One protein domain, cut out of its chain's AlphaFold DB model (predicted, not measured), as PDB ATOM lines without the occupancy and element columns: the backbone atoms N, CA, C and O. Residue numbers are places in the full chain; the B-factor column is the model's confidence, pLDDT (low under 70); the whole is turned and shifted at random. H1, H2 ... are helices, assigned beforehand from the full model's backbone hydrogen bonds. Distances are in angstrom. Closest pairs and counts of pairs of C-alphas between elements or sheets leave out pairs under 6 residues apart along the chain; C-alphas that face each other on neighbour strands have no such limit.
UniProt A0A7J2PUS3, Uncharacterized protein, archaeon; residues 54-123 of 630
ATOM      1  N   PHE A  54     -34.718  48.050 229.355       92.12
ATOM      2  CA  PHE A  54     -33.374  48.374 229.866       92.12
ATOM      3  C   PHE A  54     -32.287  47.379 229.404       92.12
ATOM      4  O   PHE A  54     -31.093  47.633 229.549       92.12
ATOM      5  N   LEU A  55     -32.699  46.223 228.870       93.19
ATOM      6  CA  LEU A  55     -31.805  45.275 228.203       93.19
ATOM      7  C   LEU A  55     -31.572  45.627 226.727       93.19
ATOM      8  O   LEU A  55     -30.650  45.087 226.130       93.19
ATOM      9  N   ASP A  56     -32.427  46.463 226.135       88.12
ATOM     10  CA  ASP A  56     -32.359  46.854 224.723       88.12
ATOM     11  C   ASP A  56     -31.822  48.266 224.540       88.12
ATOM     12  O   ASP A  56     -31.143  48.515 223.554       88.12
ATOM     13  N   TRP A  57     -32.136  49.176 225.462       89.19
ATOM     14  CA  TRP A  57     -31.907  50.608 225.322       89.19
ATOM     15  C   TRP A  57     -31.239  51.185 226.572       89.19
ATOM     16  O   TRP A  57     -31.482  50.724 227.694       89.19
ATOM     17  N   ASN A  58     -30.375  52.177 226.383       88.75
ATOM     18  CA  ASN A  58     -29.829  52.990 227.467       88.75
ATOM     19  C   ASN A  58     -30.770  54.166 227.806       88.75
ATOM     20  O   ASN A  58     -31.824  54.337 227.192       88.75
ATOM     21  N   GLU A  59     -30.391  54.984 228.791       84.88
ATOM     22  CA  GLU A  59     -31.182  56.146 229.233       84.88
ATOM     23  C   GLU A  59     -31.337  57.232 228.153       84.88
ATOM     24  O   GLU A  59     -32.282  58.016 228.204       84.88
ATOM     25  N   ASN A  60     -30.456  57.239 227.148       85.94
ATOM     26  CA  ASN A  60     -30.513  58.146 226.000       85.94
ATOM     27  C   ASN A  60     -31.355  57.585 224.839       85.94
ATOM     28  O   ASN A  60     -31.546  58.273 223.839       85.94
ATOM     29  N   GLY A  61     -31.860  56.350 224.951       80.19
ATOM     30  CA  GLY A  61     -32.593  55.672 223.884       80.19
ATOM     31  C   GLY A  61     -31.711  55.023 222.812       80.19
ATOM     32  O   GLY A  61     -32.233  54.646 221.765       80.19
ATOM     33  N   ASP A  62     -30.406  54.854 223.053       84.75
ATOM     34  CA  ASP A  62     -29.513  54.122 222.145       84.75
ATOM     35  C   ASP A  62     -29.533  52.613 222.438       84.75
ATOM     36  O   ASP A  62     -29.668  52.226 223.606       84.75
ATOM     37  N   PRO A  63     -29.359  51.740 221.423       87.50
ATOM     38  CA  PRO A  63     -29.264  50.302 221.636       87.50
ATOM     39  C   PRO A  63     -28.107  49.922 222.571       87.50
ATOM     40  O   PRO A  63     -26.981  50.388 222.392       87.50
ATOM     41  N   GLN A  64     -28.361  49.029 223.526       87.56
ATOM     42  CA  GLN A  64     -27.336  48.476 224.416       87.56
ATOM     43  C   GLN A  64     -26.378  47.550 223.655       87.56
ATOM     44  O   GLN A  64     -26.786  46.800 222.759       87.56
ATOM     45  N   THR A  65     -25.105  47.545 224.052       94.69
ATOM     46  CA  THR A  65     -24.165  46.497 223.629       94.69
ATOM     47  C   THR A  65     -24.496  45.168 224.316       94.69
ATOM     48  O   THR A  65     -25.285  45.114 225.265       94.69
ATOM     49  N   TYR A  66     -23.901  44.063 223.852       94.25
ATOM     50  CA  TYR A  66     -24.072  42.769 224.524       94.25
ATOM     51  C   TYR A  66     -23.567  42.831 225.968       94.25
ATOM     52  O   TYR A  66     -24.221  42.322 226.875       94.25
ATOM     53  N   GLU A  67     -22.418  43.469 226.167       95.81
ATOM     54  CA  GLU A  67     -21.741  43.641 227.444       95.81
ATOM     55  C   GLU A  67     -22.597  44.454 228.422       95.81
ATOM     56  O   GLU A  67     -22.786  44.032 229.565       95.81
ATOM     57  N   ASP A  68     -23.193  45.555 227.960       93.50
ATOM     58  CA  ASP A  68     -24.065  46.388 228.792       93.50
ATOM     59  C   ASP A  68     -25.373  45.665 229.139       93.50
ATOM     60  O   ASP A  68     -25.800  45.644 230.296       93.50
ATOM     61  N   ALA A  69     -25.992  44.989 228.165       94.31
ATOM     62  CA  ALA A  69     -27.202  44.202 228.391       94.31
ATOM     63  C   ALA A  69     -26.954  43.025 229.354       94.31
ATOM     64  O   ALA A  69     -27.795  42.726 230.209       94.31
ATOM     65  N   LEU A  70     -25.789  42.376 229.251       95.94
ATOM     66  CA  LEU A  70     -25.326  41.337 230.167       95.94
ATOM     67  C   LEU A  70     -25.140  41.895 231.585       95.94
ATOM     68  O   LEU A  70     -25.668  41.320 232.540       95.94
ATOM     69  N   GLN A  71     -24.445  43.025 231.732       96.19
ATOM     70  CA  GLN A  71     -24.228  43.660 233.031       96.19
ATOM     71  C   GLN A  71     -25.554  44.079 233.676       96.19
ATOM     72  O   GLN A  71     -25.778  43.819 234.861       96.19
ATOM     73  N   ASN A  72     -26.468  44.654 232.894       94.69
ATOM     74  CA  ASN A  72     -27.800  45.043 233.346       94.69
ATOM     75  C   ASN A  72     -28.633  43.834 233.791       94.69
ATOM     76  O   ASN A  72     -29.281  43.879 234.839       94.69
ATOM     77  N   ALA A  73     -28.588  42.728 233.040       95.81
ATOM     78  CA  ALA A  73     -29.263  41.489 233.413       95.81
ATOM     79  C   ALA A  73     -28.718  40.904 234.729       95.81
ATOM     80  O   ALA A  73     -29.497  40.472 235.585       95.81
ATOM     81  N   SER A  74     -27.396  40.916 234.920       95.31
ATOM     82  CA  SER A  74     -26.755  40.470 236.162       95.31
ATOM     83  C   SER A  74     -27.099  41.378 237.343       95.31
ATOM     84  O   SER A  74     -27.486  40.878 238.397       95.31
ATOM     85  N   ASN A  75     -27.043  42.700 237.172       94.94
ATOM     86  CA  ASN A  75     -27.406  43.660 238.219       94.94
ATOM     87  C   ASN A  75     -28.858  43.472 238.676       94.94
ATOM     88  O   ASN A  75     -29.132  43.430 239.874       94.94
ATOM     89  N   TYR A  76     -29.778  43.281 237.727       95.19
ATOM     90  CA  TYR A  76     -31.181  43.015 238.028       95.19
ATOM     91  C   TYR A  76     -31.358  41.765 238.906       95.19
ATOM     92  O   TYR A  76     -32.024  41.823 239.940       95.19
ATOM     93  N   LEU A  77     -30.725  40.643 238.548       93.50
ATOM     94  CA  LEU A  77     -30.820  39.412 239.342       93.50
ATOM     95  C   LEU A  77     -30.147  39.529 240.706       93.50
ATOM     96  O   LEU A  77     -30.678  39.004 241.680       93.50
ATOM     97  N   LYS A  78     -29.015  40.232 240.790       93.19
ATOM     98  CA  LYS A  78     -28.309  40.480 242.052       93.19
ATOM     99  C   LYS A  78     -29.169  41.253 243.053       93.19
ATOM    100  O   LYS A  78     -29.058  41.015 244.249       93.19
ATOM    101  N   ASN A  79     -30.039  42.132 242.560       93.25
ATOM    102  CA  ASN A  79     -30.938  42.930 243.391       93.25
ATOM    103  C   ASN A  79     -32.184  42.165 243.862       93.25
ATOM    104  O   ASN A  79     -32.827  42.590 244.816       93.25
ATOM    105  N   ILE A  80     -32.550  41.067 243.196       90.88
ATOM    106  CA  ILE A  80     -33.819  40.357 243.444       90.88
ATOM    107  C   ILE A  80     -33.605  38.988 244.086       90.88
ATOM    108  O   ILE A  80     -34.468  38.502 244.815       90.88
ATOM    109  N   LEU A  81     -32.471  38.343 243.819       87.06
ATOM    110  CA  LEU A  81     -32.152  37.029 244.357       87.06
ATOM    111  C   LEU A  81     -31.253  37.150 245.588       87.06
ATOM    112  O   LEU A  81     -30.210  37.797 245.541       87.06
ATOM    113  N   ASP A  82     -31.582  36.414 246.652       87.31
ATOM    114  CA  ASP A  82     -30.606  36.110 247.701       87.31
ATOM    115  C   ASP A  82     -29.596  35.084 247.166       87.31
ATOM    116  O   ASP A  82     -29.790  33.869 247.270       87.31
ATOM    117  N   LEU A  83     -28.512  35.572 246.561       80.31
ATOM    118  CA  LEU A  83     -27.489  34.739 245.923       80.31
ATOM    119  C   LEU A  83     -26.842  33.728 246.889       80.31
ATOM    120  O   LEU A  83     -26.374  32.679 246.442       80.31
ATOM    121  N   ASN A  84     -26.862  33.976 248.205       75.12
ATOM    122  CA  ASN A  84     -26.326  33.031 249.190       75.12
ATOM    123  C   ASN A  84     -27.156  31.745 249.265       75.12
ATOM    124  O   ASN A  84     -26.583  30.661 249.392       75.12
ATOM    125  N   SER A  85     -28.478  31.843 249.099       76.88
ATOM    126  CA  SER A  85     -29.378  30.680 249.029       76.88
ATOM    127  C   SER A  85     -29.122  29.793 247.797       76.88
ATOM    128  O   SER A  85     -29.468  28.608 247.781       76.88
ATOM    129  N   PHE A  86     -28.439  30.341 246.786       71.75
ATOM    130  CA  PHE A  86     -28.104  29.656 245.538       71.75
ATOM    131  C   PHE A  86     -26.639  29.226 245.428       71.75
ATOM    132  O   PHE A  86     -26.255  28.606 244.439       71.75
ATOM    133  N   LYS A  87     -25.816  29.477 246.453       63.78
ATOM    134  CA  LYS A  87     -24.377  29.168 246.435       63.78
ATOM    135  C   LYS A  87     -24.073  27.674 246.240       63.78
ATOM    136  O   LYS A  87     -23.037  27.319 245.675       63.78
ATOM    137  N   ASP A  88     -24.994  26.813 246.676       55.84
ATOM    138  CA  ASP A  88     -24.884  25.352 246.603       55.84
ATOM    139  C   ASP A  88     -25.976  24.682 245.749       55.84
ATOM    140  O   ASP A  88     -25.990  23.455 245.622       55.84
ATOM    141  N   THR A  89     -26.875  25.455 245.127       57.69
ATOM    142  CA  THR A  89     -27.953  24.927 244.279       57.69
ATOM    143  C   THR A  89     -27.764  25.332 242.820       57.69
ATOM    144  O   THR A  89     -27.268  26.403 242.484       57.69
ATOM    145  N   LYS A  90     -28.133  24.436 241.897       71.19
ATOM    146  CA  LYS A  90     -27.986  24.688 240.461       71.19
ATOM    147  C   LYS A  90     -29.067  25.672 240.002       71.19
ATOM    148  O   LYS A  90     -30.158  25.238 239.643       71.19
ATOM    149  N   LEU A  91     -28.757  26.968 239.961       77.19
ATOM    150  CA  LEU A  91     -29.641  27.965 239.356       77.19
ATOM    151  C   LEU A  91     -29.574  27.862 237.821       77.19
ATOM    152  O   LEU A  91     -28.617  28.283 237.162       77.19
ATOM    153  N   THR A  92     -30.586  27.239 237.225       82.56
ATOM    154  CA  THR A  92     -30.766  27.199 235.770       82.56
ATOM    155  C   THR A  92     -31.710  28.303 235.308       82.56
ATOM    156  O   THR A  92     -32.531  28.791 236.080       82.56
ATOM    157  N   LEU A  93     -31.662  28.637 234.017       79.81
ATOM    158  CA  LEU A  93     -32.609  29.577 233.411       79.81
ATOM    159  C   LEU A  93     -34.075  29.141 233.617       79.81
ATOM    160  O   LEU A  93     -34.952  29.985 233.741       79.81
ATOM    161  N   ALA A  94     -34.345  27.832 233.703       81.19
ATOM    162  CA  ALA A  94     -35.681  27.309 233.998       81.19
ATOM    163  C   ALA A  94     -36.106  27.534 235.459       81.19
ATOM    164  O   ALA A  94     -37.294  27.670 235.737       81.19
ATOM    165  N   ASN A  95     -35.155  27.613 236.398       84.06
ATOM    166  CA  ASN A  95     -35.463  27.894 237.800       84.06
ATOM    167  C   ASN A  95     -35.957  29.328 238.009       84.06
ATOM    168  O   ASN A  95     -36.714  29.550 238.947       84.06
ATOM    169  N   LEU A  96     -35.602  30.272 237.126       87.44
ATOM    170  CA  LEU A  96     -36.120  31.642 237.190       87.44
ATOM    171  C   LEU A  96     -37.650  31.674 237.077       87.44
ATOM    172  O   LEU A  96     -38.294  32.441 237.783       87.44
ATOM    173  N   SER A  97     -38.257  30.784 236.287       83.00
ATOM    174  CA  SER A  97     -39.720  30.674 236.209       83.00
ATOM    175  C   SER A  97     -40.358  30.304 237.552       83.00
ATOM    176  O   SER A  97     -41.397  30.854 237.897       83.00
ATOM    177  N   ASN A  98     -39.708  29.445 238.344       82.44
ATOM    178  CA  ASN A  98     -40.187  29.057 239.678       82.44
ATOM    179  C   ASN A  98     -40.015  30.173 240.723       82.44
ATOM    180  O   ASN A  98     -40.576  30.084 241.810       82.44
ATOM    181  N   LEU A  99     -39.239  31.207 240.394       85.44
ATOM    182  CA  LEU A  99     -39.010  32.397 241.212       85.44
ATOM    183  C   LEU A  99     -39.843  33.592 240.719       85.44
ATOM    184  O   LEU A  99     -39.531  34.731 241.046       85.44
ATOM    185  N   ASN A 100     -40.882  33.348 239.909       90.81
ATOM    186  CA  ASN A 100     -41.705  34.378 239.262       90.81
ATOM    187  C   ASN A 100     -40.915  35.328 238.334       90.81
ATOM    188  O   ASN A 100     -41.315  36.469 238.121       90.81
ATOM    189  N   LEU A 101     -39.811  34.850 237.747       92.88
ATOM    190  CA  LEU A 101     -38.945  35.576 236.802       92.88
ATOM    191  C   LEU A 101     -38.961  34.945 235.391       92.88
ATOM    192  O   LEU A 101     -37.978  35.003 234.649       92.88
ATOM    193  N   GLY A 102     -40.062  34.286 235.013       90.56
ATOM    194  CA  GLY A 102     -40.187  33.582 233.728       90.56
ATOM    195  C   GLY A 102     -40.242  34.510 232.505       90.56
ATOM    196  O   GLY A 102     -39.727  34.173 231.433       90.56
ATOM    197  N   ASP A 103     -40.812  35.704 232.663       91.50
ATOM    198  CA  ASP A 103     -40.820  36.752 231.640       91.50
ATOM    199  C   ASP A 103     -39.416  37.344 231.430       91.50
ATOM    200  O   ASP A 103     -38.983  37.489 230.286       91.50
ATOM    201  N   PHE A 104     -38.654  37.559 232.505       95.00
ATOM    202  CA  PHE A 104     -37.244  37.958 232.443       95.00
ATOM    203  C   PHE A 104     -36.359  36.888 231.777       95.00
ATOM    204  O   PHE A 104     -35.557  37.191 230.890       95.00
ATOM    205  N   ALA A 105     -36.545  35.608 232.123       92.44
ATOM    206  CA  ALA A 105     -35.845  34.498 231.471       92.44
ATOM    207  C   ALA A 105     -36.109  34.449 229.953       92.44
ATOM    208  O   ALA A 105     -35.211  34.148 229.159       92.44
ATOM    209  N   SER A 106     -37.340  34.766 229.545       91.12
ATOM    210  CA  SER A 106     -37.724  34.863 228.134       91.12
ATOM    211  C   SER A 106     -37.085  36.080 227.463       91.12
ATOM    212  O   SER A 106     -36.590  35.970 226.341       91.12
ATOM    213  N   ALA A 107     -37.018  37.214 228.164       92.38
ATOM    214  CA  ALA A 107     -36.383  38.436 227.687       92.38
ATOM    215  C   ALA A 107     -34.886  38.246 227.386       92.38
ATOM    216  O   ALA A 107     -34.438  38.616 226.299       92.38
ATOM    217  N   ILE A 108     -34.146  37.600 228.296       94.75
ATOM    218  CA  ILE A 108     -32.738  37.201 228.110       94.75
ATOM    219  C   ILE A 108     -32.590  36.290 226.886       94.75
ATOM    220  O   ILE A 108     -31.729  36.520 226.034       94.75
ATOM    221  N   ARG A 109     -33.444  35.260 226.771       91.62
ATOM    222  CA  ARG A 109     -33.387  34.281 225.671       91.62
ATOM    223  C   ARG A 109     -33.601  34.936 224.311       91.62
ATOM    224  O   ARG A 109     -32.842  34.663 223.386       91.62
ATOM    225  N   ASN A 110     -34.610  35.797 224.196       89.31
ATOM    226  CA  ASN A 110     -34.934  36.484 222.945       89.31
ATOM    227  C   ASN A 110     -33.790  37.399 222.486       89.31
ATOM    228  O   ASN A 110     -33.525  37.496 221.291       89.31
ATOM    229  N   ARG A 111     -33.066  37.990 223.443       89.38
ATOM    230  CA  ARG A 111     -31.893  38.847 223.209       89.38
ATOM    231  C   ARG A 111     -30.582  38.074 223.073       89.38
ATOM    232  O   ARG A 111     -29.536  38.671 222.864       89.38
ATOM    233  N   LYS A 112     -30.627  36.739 223.169       93.31
ATOM    234  CA  LYS A 112     -29.466  35.837 223.090       93.31
ATOM    235  C   LYS A 112     -28.370  36.138 224.124       93.31
ATOM    236  O   LYS A 112     -27.222  35.750 223.912       93.31
ATOM    237  N   ILE A 113     -28.718  36.756 225.254       92.69
ATOM    238  CA  ILE A 113     -27.794  36.922 226.381       92.69
ATOM    239  C   ILE A 113     -27.569  35.536 226.988       92.69
ATOM    240  O   ILE A 113     -28.520  34.843 227.369       92.69
ATOM    241  N   LYS A 114     -26.320  35.071 227.024       91.19
ATOM    242  CA  LYS A 114     -26.031  33.712 227.486       91.19
ATOM    243  C   LYS A 114     -26.221  33.635 228.997       91.19
ATOM    244  O   LYS A 114     -25.599  34.357 229.766       91.19
ATOM    245  N   TRP A 115     -27.034  32.673 229.434       89.50
ATOM    246  CA  TRP A 115     -27.224  32.388 230.862       89.50
ATOM    247  C   TRP A 115     -25.917  32.025 231.580       89.50
ATOM    248  O   TRP A 115     -25.804  32.197 232.789       89.50
ATOM    249  N   LEU A 116     -24.945  31.473 230.849       81.00
ATOM    250  CA  LEU A 116     -23.632  31.150 231.394       81.00
ATOM    251  C   LEU A 116     -22.921  32.421 231.870       81.00
ATOM    252  O   LEU A 116     -22.626  32.522 233.052       81.00
ATOM    253  N   ASP A 117     -22.791  33.398 230.980       87.31
ATOM    254  CA  ASP A 117     -22.133  34.681 231.217       87.31
ATOM    255  C   ASP A 117     -22.813  35.460 232.362       87.31
ATOM    256  O   ASP A 117     -22.147  36.020 233.228       87.31
ATOM    257  N   ILE A 118     -24.153  35.419 232.450       88.69
ATOM    258  CA  ILE A 118     -24.888  36.037 233.571       88.69
ATOM    259  C   ILE A 118     -24.482  35.408 234.907       88.69
ATOM    260  O   ILE A 118     -24.280  36.126 235.883       88.69
ATOM    261  N   LYS A 119     -24.369  34.074 234.972       84.62
ATOM    262  CA  LYS A 119     -23.944  33.390 236.201       84.62
ATOM    263  C   LYS A 119     -22.495  33.705 236.564       84.62
ATOM    264  O   LYS A 119     -22.202  33.728 237.756       84.62
ATOM    265  N   GLU A 120     -21.626  33.932 235.574       80.81
ATOM    266  CA  GLU A 120     -20.220  34.305 235.804       80.81
ATOM    267  C   GLU A 120     -20.185  35.658 236.508       80.81
ATOM    268  O   GLU A 120     -19.614  35.773 237.586       80.81
ATOM    269  N   ASN A 121     -20.939  36.628 235.990       87.88
ATOM    270  CA  ASN A 121     -21.097  37.952 236.595       87.88
ATOM    271  C   ASN A 121     -21.789  37.952 237.972       87.88
ATOM    272  O   ASN A 121     -21.698  38.934 238.708       87.88
ATOM    273  N   LEU A 122     -22.522  36.890 238.319       85.31
ATOM    274  CA  LEU A 122     -23.176  36.739 239.623       85.31
ATOM    275  C   LEU A 122     -22.319  35.974 240.646       85.31
ATOM    276  O   LEU A 122     -22.803  35.729 241.751       85.31
ATOM    277  N   ASP A 123     -21.104  35.544 240.287       78.06
ATOM    278  CA  ASP A 123     -20.274  34.627 241.086       78.06
ATOM    279  C   ASP A 123     -21.023  33.340 241.504       78.06
ATOM    280  O   ASP A 123     -20.683  32.659 242.480       78.06
TER     281      ASP A 123
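What this domain is: This is residues 54 to 123 of the 630 residues of an uncharacterized protein of archaeon (UniProt A0A7J2PUS3). One long helix, H1, is crossed by short H5, while a helical hairpin, H3 and H4, has H4 alongside H1. The unnamed stretch of residues 54 to 65 and small H2 lie toward opposite ends. The 70 printed residues have five named helices, H1 to H5 in order, and no named strand: all helix, compact, radius of gyration of the C-alphas 12.1 A, spans 38 by 20 by 18 A.

How they stand to each other: H1, residues 66 to 80, touches H5, residues 115 to 121, with residues 70 to 74 alone, about perpendicular at 75 degrees; the closest C-alphas, Ser 74 and Ile 118, are 5.5 A apart. H4, residues 102 to 110, is close to H1 but not clearly touching: C-alphas 73 and 108 are closest, 7.7 A. H3, residues 93 to 98, touches H4, C-alphas 96 and 102 closest at 5.7 A, at a shallow tilt of 21 degrees, opposite ways. H2, residues 83 to 86, and H1 meet only through their link. Every O i to N i+4 pair is within hydrogen-bond range in H1, H4 and H5; H3 has 0 of 2, but 3 of 3 O i to N i+3; H2 is too short.

Where its parts are: H1 spans 21.4 A from C-alpha 66 at (-24.072, 42.769, 224.524); H4 spans 12.3 A. H5 ends at C-alpha 121, (-21.097, 37.952, 236.595).

The domain as a whole: The printed part has no cut and no long link; residues 87 to 89 are under pLDDT 70.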